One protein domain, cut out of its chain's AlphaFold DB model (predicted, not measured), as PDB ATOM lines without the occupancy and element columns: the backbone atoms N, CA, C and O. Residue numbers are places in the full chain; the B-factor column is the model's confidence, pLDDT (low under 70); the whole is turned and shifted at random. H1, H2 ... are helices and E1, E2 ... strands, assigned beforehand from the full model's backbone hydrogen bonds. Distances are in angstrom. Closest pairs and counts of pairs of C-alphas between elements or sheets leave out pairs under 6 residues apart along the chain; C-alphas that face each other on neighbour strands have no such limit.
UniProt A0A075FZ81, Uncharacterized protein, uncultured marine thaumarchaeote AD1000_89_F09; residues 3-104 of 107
ATOM      1  N   GLU A   3      35.109  53.949   1.444       88.75
ATOM      2  CA  GLU A   3      34.195  52.798   1.478       88.75
ATOM      3  C   GLU A   3      34.114  52.125   0.105       88.75
ATOM      4  O   GLU A   3      33.993  52.793  -0.925       88.75
ATOM      5  N   ILE A   4      34.184  50.795   0.095       88.44
ATOM      6  CA  ILE A   4      34.122  49.955  -1.099       88.44
ATOM      7  C   ILE A   4      32.993  48.942  -0.901       88.44
ATOM      8  O   ILE A   4      33.086  48.067  -0.041       88.44
ATOM      9  N   ASP A   5      31.942  49.045  -1.716       87.69
ATOM     10  CA  ASP A   5      30.900  48.016  -1.792       87.69
ATOM     11  C   ASP A   5      31.483  46.766  -2.458       87.69
ATOM     12  O   ASP A   5      31.988  46.822  -3.587       87.69
ATOM     13  N   TYR A   6      31.484  45.655  -1.728       83.25
ATOM     14  CA  TYR A   6      32.180  44.438  -2.106       83.25
ATOM     15  C   TYR A   6      31.212  43.252  -2.121       83.25
ATOM     16  O   TYR A   6      30.453  43.064  -1.169       83.25
ATOM     17  N   PRO A   7      31.217  42.415  -3.175       79.12
ATOM     18  CA  PRO A   7      30.300  41.288  -3.253       79.12
ATOM     19  C   PRO A   7      30.458  40.329  -2.066       79.12
ATOM     20  O   PRO A   7      31.573  40.027  -1.623       79.12
ATOM     21  N   ASN A   8      29.333  39.791  -1.590       66.38
ATOM     22  CA  ASN A   8      29.357  38.600  -0.744       66.38
ATOM     23  C   ASN A   8      29.980  37.464  -1.563       66.38
ATOM     24  O   ASN A   8      29.749  37.406  -2.767       66.38
ATOM     25  N   GLU A   9      30.729  36.565  -0.927       65.88
ATOM     26  CA  GLU A   9      31.396  35.403  -1.559       65.88
ATOM     27  C   GLU A   9      32.793  35.660  -2.152       65.88
ATOM     28  O   GLU A   9      33.343  34.792  -2.820       65.88
ATOM     29  N   GLN A  10      33.434  36.798  -1.868       72.69
ATOM     30  CA  GLN A  10      34.813  37.036  -2.309       72.69
ATOM     31  C   GLN A  10      35.845  36.980  -1.183       72.69
ATOM     32  O   GLN A  10      35.568  37.206  -0.005       72.69
ATOM     33  N   LYS A  11      37.074  36.662  -1.586       87.88
ATOM     34  CA  LYS A  11      38.267  36.750  -0.751       87.88
ATOM     35  C   LYS A  11      38.624  38.210  -0.543       87.88
ATOM     36  O   LYS A  11      38.800  38.941  -1.513       87.88
ATOM     37  N   ILE A  12      38.798  38.606   0.708       88.75
ATOM     38  CA  ILE A  12      39.228  39.952   1.058       88.75
ATOM     39  C   ILE A  12      40.696  39.898   1.430       88.75
ATOM     40  O   ILE A  12      41.111  39.226   2.378       88.75
ATOM     41  N   TYR A  13      41.481  40.610   0.637       90.00
ATOM     42  CA  TYR A  13      42.903  40.790   0.842       90.00
ATOM     43  C   TYR A  13      43.135  42.156   1.468       90.00
ATOM     44  O   TYR A  13      42.541  43.141   1.035       90.00
ATOM     45  N   CYS A  14      44.031  42.218   2.447       90.88
ATOM     46  CA  CYS A  14      44.524  43.474   2.980       90.88
ATOM     47  C   CYS A  14      45.120  44.311   1.837       90.88
ATOM     48  O   CYS A  14      46.122  43.889   1.249       90.88
ATOM     49  N   PRO A  15      44.581  45.504   1.537       88.44
ATOM     50  CA  PRO A  15      45.110  46.312   0.443       88.44
ATOM     51  C   PRO A  15      46.527  46.844   0.715       88.44
ATOM     52  O   PRO A  15      47.200  47.265  -0.219       88.44
ATOM     53  N   ALA A  16      46.998  46.813   1.972       89.50
ATOM     54  CA  ALA A  16      48.304  47.351   2.362       89.50
ATOM     55  C   ALA A  16      49.433  46.341   2.128       89.50
ATOM     56  O   ALA A  16      50.497  46.694   1.631       89.50
ATOM     57  N   CYS A  17      49.212  45.074   2.500       91.75
ATOM     58  CA  CYS A  17      50.252  44.039   2.474       91.75
ATOM     59  C   CYS A  17      49.898  42.789   1.664       91.75
ATOM     60  O   CYS A  17      50.710  41.872   1.579       91.75
ATOM     61  N   GLY A  18      48.695  42.714   1.089       90.25
ATOM     62  CA  GLY A  18      48.257  41.591   0.258       90.25
ATOM     63  C   GLY A  18      47.923  40.305   1.023       90.25
ATOM     64  O   GLY A  18      47.655  39.283   0.395       90.25
ATOM     65  N   THR A  19      47.923  40.321   2.360       91.56
ATOM     66  CA  THR A  19      47.505  39.165   3.170       91.56
ATOM     67  C   THR A  19      46.041  38.838   2.893       91.56
ATOM     68  O   THR A  19      45.195  39.721   2.981       91.56
ATOM     69  N   LEU A  20      45.723  37.574   2.601       90.69
ATOM     70  CA  LEU A  20      44.340  37.096   2.568       90.69
ATOM     71  C   LEU A  20      43.763  37.173   3.983       90.69
ATOM     72  O   LEU A  20      44.129  36.352   4.815       90.69
ATOM     73  N   THR A  21      42.894  38.135   4.260       88.81
ATOM     74  CA  THR A  21      42.335  38.354   5.599       88.81
ATOM     75  C   THR A  21      41.066  37.552   5.811       88.81
ATOM     76  O   THR A  21      40.936  36.936   6.862       88.81
ATOM     77  N   LEU A  22      40.173  37.514   4.818       85.81
ATOM     78  CA  LEU A  22      38.911  36.781   4.900       85.81
ATOM     79  C   LEU A  22      38.668  35.975   3.622       85.81
ATOM     80  O   LEU A  22      38.887  36.468   2.517       85.81
ATOM     81  N   SER A  23      38.210  34.735   3.753       84.88
ATOM     82  CA  SER A  23      37.761  33.904   2.632       84.88
ATOM     83  C   SER A  23      36.524  33.117   3.034       84.88
ATOM     84  O   SER A  23      36.525  32.491   4.090       84.88
ATOM     85  N   LEU A  24      35.511  33.108   2.161       73.00
ATOM     86  CA  LEU A  24      34.271  32.337   2.328       73.00
ATOM     87  C   LEU A  24      34.160  31.148   1.345       73.00
ATOM     88  O   LEU A  24      33.332  30.268   1.549       73.00
ATOM     89  N   ASP A  25      35.032  31.074   0.330       68.69
ATOM     90  CA  ASP A  25      34.992  30.094  -0.779       68.69
ATOM     91  C   ASP A  25      35.110  28.610  -0.368       68.69
ATOM     92  O   ASP A  25      34.587  27.730  -1.048       68.69
ATOM     93  N   ALA A  26      35.858  28.293   0.694       61.72
ATOM     94  CA  ALA A  26      36.225  26.912   1.052       61.72
ATOM     95  C   ALA A  26      36.099  26.634   2.562       61.72
ATOM     96  O   ALA A  26      36.771  25.754   3.102       61.72
ATOM     97  N   GLY A  27      35.246  27.409   3.237       64.06
ATOM     98  CA  GLY A  27      35.194  27.538   4.693       64.06
ATOM     99  C   GLY A  27      35.654  28.927   5.136       64.06
ATOM    100  O   GLY A  27      36.419  29.579   4.424       64.06
ATOM    101  N   PHE A  28      35.163  29.376   6.294       73.31
ATOM    102  CA  PHE A  28      35.557  30.653   6.884       73.31
ATOM    103  C   PHE A  28      37.036  30.598   7.275       73.31
ATOM    104  O   PHE A  28      37.424  29.856   8.178       73.31
ATOM    105  N   VAL A  29      37.864  31.364   6.569       77.31
ATOM    106  CA  VAL A  29      39.270  31.574   6.923       77.31
ATOM    107  C   VAL A  29      39.435  33.026   7.322       77.31
ATOM    108  O   VAL A  29      39.182  33.909   6.504       77.31
ATOM    109  N   MET A  30      39.909  33.242   8.546       83.31
ATOM    110  CA  MET A  30      40.342  34.540   9.040       83.31
ATOM    111  C   MET A  30      41.830  34.466   9.374       83.31
ATOM    112  O   MET A  30      42.223  33.706  10.258       83.31
ATOM    113  N   ASN A  31      42.658  35.232   8.663       85.12
ATOM    114  CA  ASN A  31      44.077  35.359   8.999       85.12
ATOM    115  C   ASN A  31      44.343  36.708   9.656       85.12
ATOM    116  O   ASN A  31      43.839  37.743   9.212       85.12
ATOM    117  N   GLU A  32      45.206  36.704  10.668       84.75
ATOM    118  CA  GLU A  32      45.645  37.930  11.317       84.75
ATOM    119  C   GLU A  32      46.410  38.827  10.337       84.75
ATOM    120  O   GLU A  32      47.324  38.402   9.625       84.75
ATOM    121  N   CYS A  33      46.043  40.106  10.321       90.56
ATOM    122  CA  CYS A  33      46.738  41.139   9.573       90.56
ATOM    123  C   CYS A  33      46.952  42.352  10.484       90.56
ATOM    124  O   CYS A  33      45.979  42.812  11.087       90.56
ATOM    125  N   PRO A  34      48.173  42.911  10.582       91.88
ATOM    126  CA  PRO A  34      48.440  44.076  11.430       91.88
ATOM    127  C   PRO A  34      47.643  45.318  11.014       91.88
ATOM    128  O   PRO A  34      47.396  46.174  11.850       91.88
ATOM    129  N   HIS A  35      47.210  45.390   9.755       92.38
ATOM    130  CA  HIS A  35      46.411  46.496   9.229       92.38
ATOM    131  C   HIS A  35      44.907  46.333   9.477       92.38
ATOM    132  O   HIS A  35      44.170  47.282   9.246       92.38
ATOM    133  N   LEU A  36      44.427  45.144   9.869       92.50
ATOM    134  CA  LEU A  36      43.007  44.917  10.157       92.50
ATOM    135  C   LEU A  36      42.648  45.607  11.473       92.50
ATOM    136  O   LEU A  36      43.229  45.271  12.502       92.50
ATOM    137  N   GLU A  37      41.695  46.527  11.437       91.94
ATOM    138  CA  GLU A  37      41.214  47.270  12.609       91.94
ATOM    139  C   GLU A  37      39.864  46.763  13.105       91.94
ATOM    140  O   GLU A  37      39.625  46.757  14.311       91.94
ATOM    141  N   PHE A  38      39.002  46.333  12.180       91.69
ATOM    142  CA  PHE A  38      37.643  45.901  12.475       91.69
ATOM    143  C   PHE A  38      37.182  44.824  11.486       91.69
ATOM    144  O   PHE A  38      37.410  44.938  10.280       91.69
ATOM    145  N   LEU A  39      36.505  43.807  12.001       90.62
ATOM    146  CA  LEU A  39      35.704  42.831  11.271       90.62
ATOM    147  C   LEU A  39      34.430  42.611  12.087       90.62
ATOM    148  O   LEU A  39      34.510  42.271  13.264       90.62
ATOM    149  N   GLY A  40      33.268  42.760  11.468       89.31
ATOM    150  CA  GLY A  40      31.993  42.579  12.154       89.31
ATOM    151  C   GLY A  40      30.808  42.893  11.260       89.31
ATOM    152  O   GLY A  40      30.940  42.937  10.035       89.31
ATOM    153  N   SER A  41      29.662  43.135  11.876       87.69
ATOM    154  CA  SER A  41      28.433  43.550  11.203       87.69
ATOM    155  C   SER A  41      27.807  44.760  11.893       87.69
ATOM    156  O   SER A  41      28.380  45.361  12.802       87.69
ATOM    157  N   ASP A  42      26.614  45.124  11.443       81.25
ATOM    158  CA  ASP A  42      25.694  46.036  12.119       81.25
ATOM    159  C   ASP A  42      25.251  45.548  13.510       81.25
ATOM    160  O   ASP A  42      24.697  46.331  14.277       81.25
ATOM    161  N   GLU A  43      25.530  44.290  13.859       83.56
ATOM    162  CA  GLU A  43      25.221  43.705  15.167       83.56
ATOM    163  C   GLU A  43      26.412  43.712  16.138       83.56
ATOM    164  O   GLU A  43      26.219  43.481  17.333       83.56
ATOM    165  N   GLY A  44      27.635  43.977  15.664       86.62
ATOM    166  CA  GLY A  44      28.817  44.023  16.524       86.62
ATOM    167  C   GLY A  44      30.123  43.547  15.885       86.62
ATOM    168  O   GLY A  44      30.134  43.064  14.747       86.62
ATOM    169  N   PRO A  45      31.244  43.692  16.614       91.38
ATOM    170  CA  PRO A  45      32.553  43.226  16.185       91.38
ATOM    171  C   PRO A  45      32.705  41.717  16.413       91.38
ATOM    172  O   PRO A  45      32.465  41.204  17.502       91.38
ATOM    173  N   GLU A  46      33.210  41.021  15.402       88.81
ATOM    174  CA  GLU A  46      33.819  39.688  15.537       88.81
ATOM    175  C   GLU A  46      35.315  39.810  15.872       88.81
ATOM    176  O   GLU A  46      35.909  38.971  16.547       88.81
ATOM    177  N   PHE A  47      35.940  40.887  15.394       87.81
ATOM    178  CA  PHE A  47      37.294  41.285  15.741       87.81
ATOM    179  C   PHE A  47      37.404  42.806  15.699       87.81
ATOM    180  O   PHE A  47      37.008  43.448  14.728       87.81
ATOM    181  N   GLU A  48      38.033  43.384  16.714       88.94
ATOM    182  CA  GLU A  48      38.429  44.785  16.719       88.94
ATOM    183  C   GLU A  48      39.705  44.971  17.543       88.94
ATOM    184  O   GLU A  48      39.954  44.237  18.498       88.94
ATOM    185  N   ARG A  49      40.545  45.943  17.172       86.12
ATOM    186  CA  ARG A  49      41.788  46.222  17.921       86.12
ATOM    187  C   ARG A  49      41.628  47.228  19.053       86.12
ATOM    188  O   ARG A  49      42.436  47.228  19.973       86.12
ATOM    189  N   ASN A  50      40.657  48.120  18.928       84.56
ATOM    190  CA  ASN A  50      40.647  49.400  19.634       84.56
ATOM    191  C   ASN A  50      39.289  49.699  20.300       84.56
ATOM    192  O   ASN A  50      39.036  50.845  20.653       84.56
ATOM    193  N   GLU A  51      38.425  48.686  20.457       88.00
ATOM    194  CA  GLU A  51      37.143  48.781  21.185       88.00
ATOM    195  C   GLU A  51      36.261  49.959  20.731       88.00
ATOM    196  O   GLU A  51      35.591  50.620  21.524       88.00
ATOM    197  N   TRP A  52      36.290  50.270  19.432       85.69
ATOM    198  CA  TRP A  52      35.547  51.400  18.869       85.69
ATOM    199  C   TRP A  52      34.049  51.165  18.920       85.69
ATOM    200  O   TRP A  52      33.288  52.119  19.067       85.69
ATOM    201  N   TYR A  53      33.628  49.907  18.789       87.19
ATOM    202  CA  TYR A  53      32.220  49.567  18.882       87.19
ATOM    203  C   TYR A  53      31.679  49.847  20.286       87.19
ATOM    204  O   TYR A  53      30.637  50.481  20.414       87.19
ATOM    205  N   ALA A  54      32.428  49.474  21.330       87.69
ATOM    206  CA  ALA A  54      32.065  49.761  22.717       87.69
ATOM    207  C   ALA A  54      32.041  51.273  23.013       87.69
ATOM    208  O   ALA A  54      31.104  51.757  23.641       87.69
ATOM    209  N   GLN A  55      33.027  52.030  22.513       86.81
ATOM    210  CA  GLN A  55      33.039  53.495  22.637       86.81
ATOM    211  C   GLN A  55      31.815  54.131  21.971       86.81
ATOM    212  O   GLN A  55      31.187  55.021  22.538       86.81
ATOM    213  N   TRP A  56      31.455  53.684  20.767       86.88
ATOM    214  CA  TRP A  56      30.237  54.152  20.117       86.88
ATOM    215  C   TRP A  56      28.986  53.763  20.906       86.88
ATOM    216  O   TRP A  56      28.119  54.609  21.082       86.88
ATOM    217  N   GLU A  57      28.888  52.528  21.405       86.25
ATOM    218  CA  GLU A  57      27.729  52.059  22.175       86.25
ATOM    219  C   GLU A  57      27.518  52.876  23.459       86.25
ATOM    220  O   GLU A  57      26.381  53.224  23.775       86.25
ATOM    221  N   GLU A  58      28.599  53.246  24.156       85.69
ATOM    222  CA  GLU A  58      28.556  54.123  25.334       85.69
ATOM    223  C   GLU A  58      28.039  55.528  24.987       85.69
ATOM    224  O   GLU A  58      27.233  56.084  25.730       85.69
ATOM    225  N   HIS A  59      28.455  56.074  23.841       77.56
ATOM    226  CA  HIS A  59      28.168  57.453  23.438       77.56
ATOM    227  C   HIS A  59      26.973  57.610  22.482       77.56
ATOM    228  O   HIS A  59      26.629  58.734  22.114       77.56
ATOM    229  N   ARG A  60      26.320  56.514  22.068       75.50
ATOM    230  CA  ARG A  60      25.265  56.506  21.030       75.50
ATOM    231  C   ARG A  60      24.082  57.424  21.351       75.50
ATOM    232  O   ARG A  60      23.409  57.854  20.428       75.50
ATOM    233  N   TYR A  61      23.849  57.736  22.627       71.69
ATOM    234  CA  TYR A  61      22.732  58.568  23.094       71.69
ATOM    235  C   TYR A  61      23.166  59.867  23.798       71.69
ATOM    236  O   TYR A  61      22.327  60.531  24.409       71.69
ATOM    237  N   ASP A  62      24.456  60.221  23.767       73.00
ATOM    238  CA  ASP A  62      24.993  61.331  24.571       73.00
ATOM    239  C   ASP A  62      24.649  62.719  24.009       73.00
ATOM    240  O   ASP A  62      24.382  63.644  24.781       73.00
ATOM    241  N   ASP A  63      24.648  62.875  22.682       66.00
ATOM    242  CA  ASP A  63      24.415  64.171  22.028       66.00
ATOM    243  C   ASP A  63      22.923  64.440  21.773       66.00
ATOM    244  O   ASP A  63      22.428  65.539  22.037       66.00
ATOM    245  N   ASP A  64      22.193  63.435  21.288       67.75
ATOM    246  CA  ASP A  64      20.747  63.482  21.090       67.75
ATOM    247  C   ASP A  64      20.179  62.063  21.281       67.75
ATOM    248  O   ASP A  64      20.504  61.168  20.503       67.75
ATOM    249  N   PRO A  65      19.348  61.815  22.309       64.56
ATOM    250  CA  PRO A  65      18.758  60.498  22.541       64.56
ATOM    251  C   PRO A  65      17.788  60.061  21.429       64.56
ATOM    252  O   PRO A  65      17.413  58.887  21.400       64.56
ATOM    253  N   ASP A  66      17.387  60.974  20.535       67.56
ATOM    254  CA  ASP A  66      16.618  60.679  19.325       67.56
ATOM    255  C   ASP A  66      17.519  60.474  18.077       67.56
ATOM    256  O   ASP A  66      17.029  60.002  17.044       67.56
ATOM    257  N   ASP A  67      18.823  60.788  18.148       67.62
ATOM    258  CA  ASP A  67      19.805  60.531  17.083       67.62
ATOM    259  C   ASP A  67      20.395  59.131  17.250       67.62
ATOM    260  O   ASP A  67      21.417  58.908  17.895       67.62
ATOM    261  N   ASP A  68      19.732  58.165  16.620       64.12
ATOM    262  CA  ASP A  68      20.214  56.795  16.530       64.12
ATOM    263  C   ASP A  68      21.365  56.657  15.508       64.12
ATOM    264  O   ASP A  68      21.261  55.918  14.523       64.12
ATOM    265  N   THR A  69      22.452  57.419  15.696       72.44
ATOM    266  CA  THR A  69      23.598  57.434  14.774       72.44
ATOM    267  C   THR A  69      24.171  56.021  14.669       72.44
ATOM    268  O   THR A  69      24.742  55.482  15.619       72.44
ATOM    269  N   HIS A  70      24.070  55.426  13.481       81.88
ATOM    270  CA  HIS A  70      24.570  54.084  13.199       81.88
ATOM    271  C   HIS A  70      26.106  54.026  13.332       81.88
ATOM    272  O   HIS A  70      26.797  54.964  12.936       81.88
ATOM    273  N   PHE A  71      26.673  52.909  13.805       84.44
ATOM    274  CA  PHE A  71      28.121  52.754  14.054       84.44
ATOM    275  C   PHE A  71      29.003  53.215  12.877       84.44
ATOM    276  O   PHE A  71      29.945  53.989  13.037       84.44
ATOM    277  N   MET A  72      28.651  52.818  11.652       83.81
ATOM    278  CA  MET A  72      29.378  53.253  10.451       83.81
ATOM    279  C   MET A  72      29.329  54.766  10.201       83.81
ATOM    280  O   MET A  72      30.264  55.320   9.628       83.81
ATOM    281  N   GLU A  73      28.269  55.461  10.612       83.50
ATOM    282  CA  GLU A  73      28.213  56.923  10.540       83.50
ATOM    283  C   GLU A  73      29.116  57.573  11.590       83.50
ATOM    284  O   GLU A  73      29.810  58.541  11.271       83.50
ATOM    285  N   TYR A  74      29.185  57.004  12.797       84.38
ATOM    286  CA  TYR A  74      30.150  57.409  13.821       84.38
ATOM    287  C   TYR A  74      31.598  57.276  13.318       84.38
ATOM    288  O   TYR A  74      32.380  58.228  13.410       84.38
ATOM    289  N   LEU A  75      31.940  56.150  12.681       86.31
ATOM    290  CA  LEU A  75      33.264  55.963  12.080       86.31
ATOM    291  C   LEU A  75      33.531  56.954  10.940       86.31
ATOM    292  O   LEU A  75      34.605  57.540  10.878       86.31
ATOM    293  N   ARG A  76      32.558  57.220  10.058       84.00
ATOM    294  CA  ARG A  76      32.724  58.214   8.975       84.00
ATOM    295  C   ARG A  76      32.983  59.632   9.495       84.00
ATOM    296  O   ARG A  76      33.685  60.387   8.828       84.00
ATOM    297  N   LYS A  77      32.414  60.001  10.649       83.12
ATOM    298  CA  LYS A  77      32.632  61.314  11.285       83.12
ATOM    299  C   LYS A  77      34.020  61.424  11.927       83.12
ATOM    300  O   LYS A  77      34.564  62.523  12.001       83.12
ATOM    301  N   THR A  78      34.581  60.311  12.396       80.81
ATOM    302  CA  THR A  78      35.824  60.291  13.182       80.81
ATOM    303  C   THR A  78      37.056  59.882  12.373       80.81
ATOM    304  O   THR A  78      38.163  60.292  12.715       80.81
ATOM    305  N   TRP A  79      36.897  59.083  11.313       86.94
ATOM    306  CA  TRP A  79      38.006  58.472  10.575       86.94
ATOM    307  C   TRP A  79      38.231  59.111   9.203       86.94
ATOM    308  O   TRP A  79      37.329  59.253   8.371       86.94
ATOM    309  N   ASP A  80      39.490  59.425   8.929       87.69
ATOM    310  CA  ASP A  80      39.956  60.022   7.680       87.69
ATOM    311  C   ASP A  80      40.274  58.957   6.609       87.69
ATOM    312  O   ASP A  80      39.849  57.799   6.692       87.69
ATOM    313  N   ASP A  81      40.964  59.356   5.543       86.88
ATOM    314  CA  ASP A  81      41.244  58.500   4.382       86.88
ATOM    315  C   ASP A  81      42.379  57.491   4.610       86.88
ATOM    316  O   ASP A  81      42.675  56.691   3.725       86.88
ATOM    317  N   HIS A  82      42.943  57.436   5.822       90.44
ATOM    318  CA  HIS A  82      43.826  56.351   6.254       90.44
ATOM    319  C   HIS A  82      43.079  55.035   6.487       90.44
ATOM    320  O   HIS A  82      43.708  54.020   6.774       90.44
ATOM    321  N   TYR A  83      41.750  55.022   6.392       92.12
ATOM    322  CA  TYR A  83      40.932  53.838   6.621       92.12
ATOM    323  C   TYR A  83      40.179  53.440   5.353       92.12
ATOM    324  O   TYR A  83      39.536  54.283   4.719       92.12
ATOM    325  N   VAL A  84      40.217  52.149   5.012       92.12
ATOM    326  CA  VAL A  84      39.421  51.557   3.924       92.12
ATOM    327  C   VAL A  84      38.478  50.512   4.501       92.12
ATOM    328  O   VAL A  84      38.932  49.549   5.115       92.12
ATOM    329  N   CYS A  85      37.181  50.690   4.266       91.94
ATOM    330  CA  CYS A  85      36.120  49.774   4.664       91.94
ATOM    331  C   CYS A  85      35.582  49.021   3.448       91.94
ATOM    332  O   CYS A  85      35.083  49.637   2.506       91.94
ATOM    333  N   PHE A  86      35.639  47.692   3.487       91.44
ATOM    334  CA  PHE A  86      34.872  46.832   2.596       91.44
ATOM    335  C   PHE A  86      33.523  46.535   3.239       91.44
ATOM    336  O   PHE A  86      33.469  45.945   4.319       91.44
ATOM    337  N   THR A  87      32.451  46.935   2.564       89.62
ATOM    338  CA  THR A  87      31.078  46.662   2.987       89.62
ATOM    339  C   THR A  87      30.545  45.482   2.183       89.62
ATOM    340  O   THR A  87      30.618  45.492   0.959       89.62
ATOM    341  N   GLN A  88      30.002  44.474   2.858       87.06
ATOM    342  CA  GLN A  88      29.382  43.299   2.243       87.06
ATOM    343  C   GLN A  88      27.909  43.256   2.640       87.06
ATOM    344  O   GLN A  88      27.593  43.187   3.825       87.06
ATOM    345  N   ARG A  89      26.988  43.341   1.674       82.50
ATOM    346  CA  ARG A  89      25.543  43.420   1.956       82.50
ATOM    347  C   ARG A  89      24.818  42.195   1.470       82.50
ATOM    348  O   ARG A  89      24.805  41.921   0.269       82.50
ATOM    349  N   THR A  90      24.150  41.499   2.379       76.19
ATOM    350  CA  THR A  90      23.263  40.394   2.008       76.19
ATOM    351  C   THR A  90      22.175  40.918   1.055       76.19
ATOM    352  O   THR A  90      21.621  41.993   1.292       76.19
ATOM    353  N   PRO A  91      21.878  40.237  -0.067       70.69
ATOM    354  CA  PRO A  91      20.777  40.660  -0.916       70.69
ATOM    355  C   PRO A  91      19.442  40.521  -0.164       70.69
ATOM    356  O   PRO A  91      19.297  39.631   0.684       70.69
ATOM    357  N   PRO A  92      18.434  41.349  -0.494       70.81
ATOM    358  CA  PRO A  92      17.111  41.238   0.105       70.81
ATOM    359  C   PRO A  92      16.557  39.803   0.018       70.81
ATOM    360  O   PRO A  92      16.708  39.158  -1.023       70.81
ATOM    361  N   PRO A  93      15.886  39.296   1.072       74.56
ATOM    362  CA  PRO A  93      15.426  40.008   2.271       74.56
ATOM    363  C   PRO A  93      16.444  40.064   3.430       74.56
ATOM    364  O   PRO A  93      16.083  40.532   4.507       74.56
ATOM    365  N   GLY A  94      17.677  39.576   3.255       66.31
ATOM    366  CA  GLY A  94      18.710  39.642   4.291       66.31
ATOM    367  C   GLY A  94      19.193  41.081   4.446       66.31
ATOM    368  O   GLY A  94      19.826  41.610   3.548       66.31
ATOM    369  N   GLY A  95      18.843  41.751   5.538       68.75
ATOM    370  CA  GLY A  95      19.217  43.153   5.770       68.75
ATOM    371  C   GLY A  95      20.640  43.356   6.297       68.75
ATOM    372  O   GLY A  95      21.039  44.497   6.473       68.75
ATOM    373  N   LEU A  96      21.380  42.273   6.555       78.00
ATOM    374  CA  LEU A  96      22.656  42.315   7.265       78.00
ATOM    375  C   LEU A  96      23.779  42.883   6.391       78.00
ATOM    376  O   LEU A  96      23.944  42.479   5.228       78.00
ATOM    377  N   ALA A  97      24.561  43.784   6.985       84.62
ATOM    378  CA  ALA A  97      25.739  44.391   6.388       84.62
ATOM    379  C   ALA A  97      26.987  44.052   7.215       84.62
ATOM    380  O   ALA A  97      27.086  44.410   8.384       84.62
ATOM    381  N   GLY A  98      27.938  43.362   6.592       88.06
ATOM    382  CA  GLY A  98      29.261  43.094   7.144       88.06
ATOM    383  C   GLY A  98      30.255  44.198   6.787       88.06
ATOM    384  O   GLY A  98      30.188  44.774   5.698       88.06
ATOM    385  N   TYR A  99      31.202  44.454   7.684       90.25
ATOM    386  CA  TYR A  99      32.235  45.474   7.535       90.25
ATOM    387  C   TYR A  99      33.609  44.892   7.839       90.25
ATOM    388  O   TYR A  99      33.813  44.243   8.865       90.25
ATOM    389  N   ILE A 100      34.568  45.159   6.954       91.75
ATOM    390  CA  ILE A 100      35.978  44.805   7.135       91.75
ATOM    391  C   ILE A 100      36.813  46.048   6.896       91.75
ATOM    392  O   ILE A 100      36.851  46.564   5.778       91.75
ATOM    393  N   ILE A 101      37.484  46.526   7.940       93.12
ATOM    394  CA  ILE A 101      38.171  47.814   7.914       93.12
ATOM    395  C   ILE A 101      39.664  47.640   8.131       93.12
ATOM    396  O   ILE A 101      40.111  47.025   9.104       93.12
ATOM    397  N   PHE A 102      40.436  48.228   7.223       93.19
ATOM    398  CA  PHE A 102      41.887  48.285   7.290       93.19
ATOM    399  C   PHE A 102      42.366  49.715   7.515       93.19
ATOM    400  O   PHE A 102      41.818  50.646   6.923       93.19
ATOM    401  N   LYS A 103      43.429  49.875   8.306       92.69
ATOM    402  CA  LYS A 103      44.167  51.130   8.456       92.69
ATOM    403  C   LYS A 103      45.477  51.093   7.681       92.69
ATOM    404  O   LYS A 103      46.239  50.131   7.751       92.69
ATOM    405  N   PHE A 104      45.751  52.188   6.992       86.62
ATOM    406  CA  PHE A 104      46.926  52.419   6.175       86.62
ATOM    407  C   PHE A 104      47.661  53.633   6.723       86.62
ATOM    408  O   PHE A 104      47.033  54.668   6.933       86.62
TER     409      PHE A 104
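Overview. This is residues 3 to 104 of the 107 residues of an uncharacterized protein of uncultured marine thaumarchaeote AD1000_89_F09 (UniProt A0A075FZ81). A twisted sheet of five strands, E1 E5 E6 E3 E4, stands as a wall between two other parts: on one side a loop-rich part that holds the short strand E2 and the stretches before and after it, on the other side the two short helices H1 and H2, set nearly at right angles to each other. Beyond the helices the link that joins them runs outward, and its residues 62 to 67 stick out free. The printed part has 102 residues with two named helices and six named strands, in the order E1 E2 E3 E4 H1 H2 E5 E6; the sheet is mixed, and the class is mixed, helices and strands, with under half of the residues in named elements. The whole is compact, with a radius of gyration of the C-alphas of 14.1 A, and spans 43 by 34 by 20 A.

Arrangement. In the sheet, the inner strands E5, residues 83 to 89, and E6, residues 97 to 103, form a hairpin; they are antiparallel at 163 degrees, with N 86 and O 100 within hydrogen-bond range at 2.8 A. On the other side of E6 its antiparallel neighbour is E3, residues 36 to 41, at 171 degrees, with N 101 and O 38 at 2.8 A. E3 forms a second hairpin with the edge strand E4, residues 44 to 48; they are antiparallel at 163 degrees, with N 39 and O 47 at 2.8 A. At the other edge E1, residues 3 to 5, is parallel to E5 at 25 degrees, with N 4 and O 85 at 2.8 A. The sheet is twisted, its C-alphas lying up to 4.1 A off the best plane. H2, residues 71 to 78, is on the sheet at a height over the sheet of 9.0 A; it lies over none of the strands, but only just, since 2 of its 8 C-alphas fall on E5 and 2 on E6. H1, residues 52 to 59, only grazes the sheet, with its residues 52 to 57; its closest C-alphas to E4 are those of Tyr 53 and Pro 45, 6.9 A apart. H1 and H2 only just touch, with 3 pairs of C-alphas within 8 A, the closest being those of Trp 56 and Phe 71 at 6.6 A; their lines are about perpendicular, at 89 degrees. In H1 and H2 every O i to N i+4 pair is within hydrogen-bond range. E2, residues 20 to 23, pairs with no named strand; short antiparallel pairings join its residues 20 to 22 with residues 12 to 13, and its residues 22 to 23 with residues 29 to 30. E2 is apart from H1 and H2, and only just apart from E3, with a closest C-alpha distance of 8.0 A.

Along the chain. E5 measures 19.2 A from first to last C-alpha and E6 19.7 A, ending at C-alpha 103 at (44.167, 51.130, 8.456). E3 measures 14.7 A and E4 9.6 A. E1 is 6.7 A long and begins at C-alpha 3 at (34.195, 52.798, 1.478); E2 is 7.3 A long. H1 measures 10.6 A and begins at C-alpha 52 at (35.547, 51.400, 18.869); H2 measures 10.8 A.

Size, cuts and confidence. The C-alphas of Ala 26 and Asp 64 are the two farthest apart, 44.5 A. The printed part has no cut. The long links are E1 to E2, E2 to E3 and H1 to H2. The mean pLDDT of the printed part is 83.1; residues 8 to 9, 25 to 27, 63 to 68 and 94 to 95 are under 70.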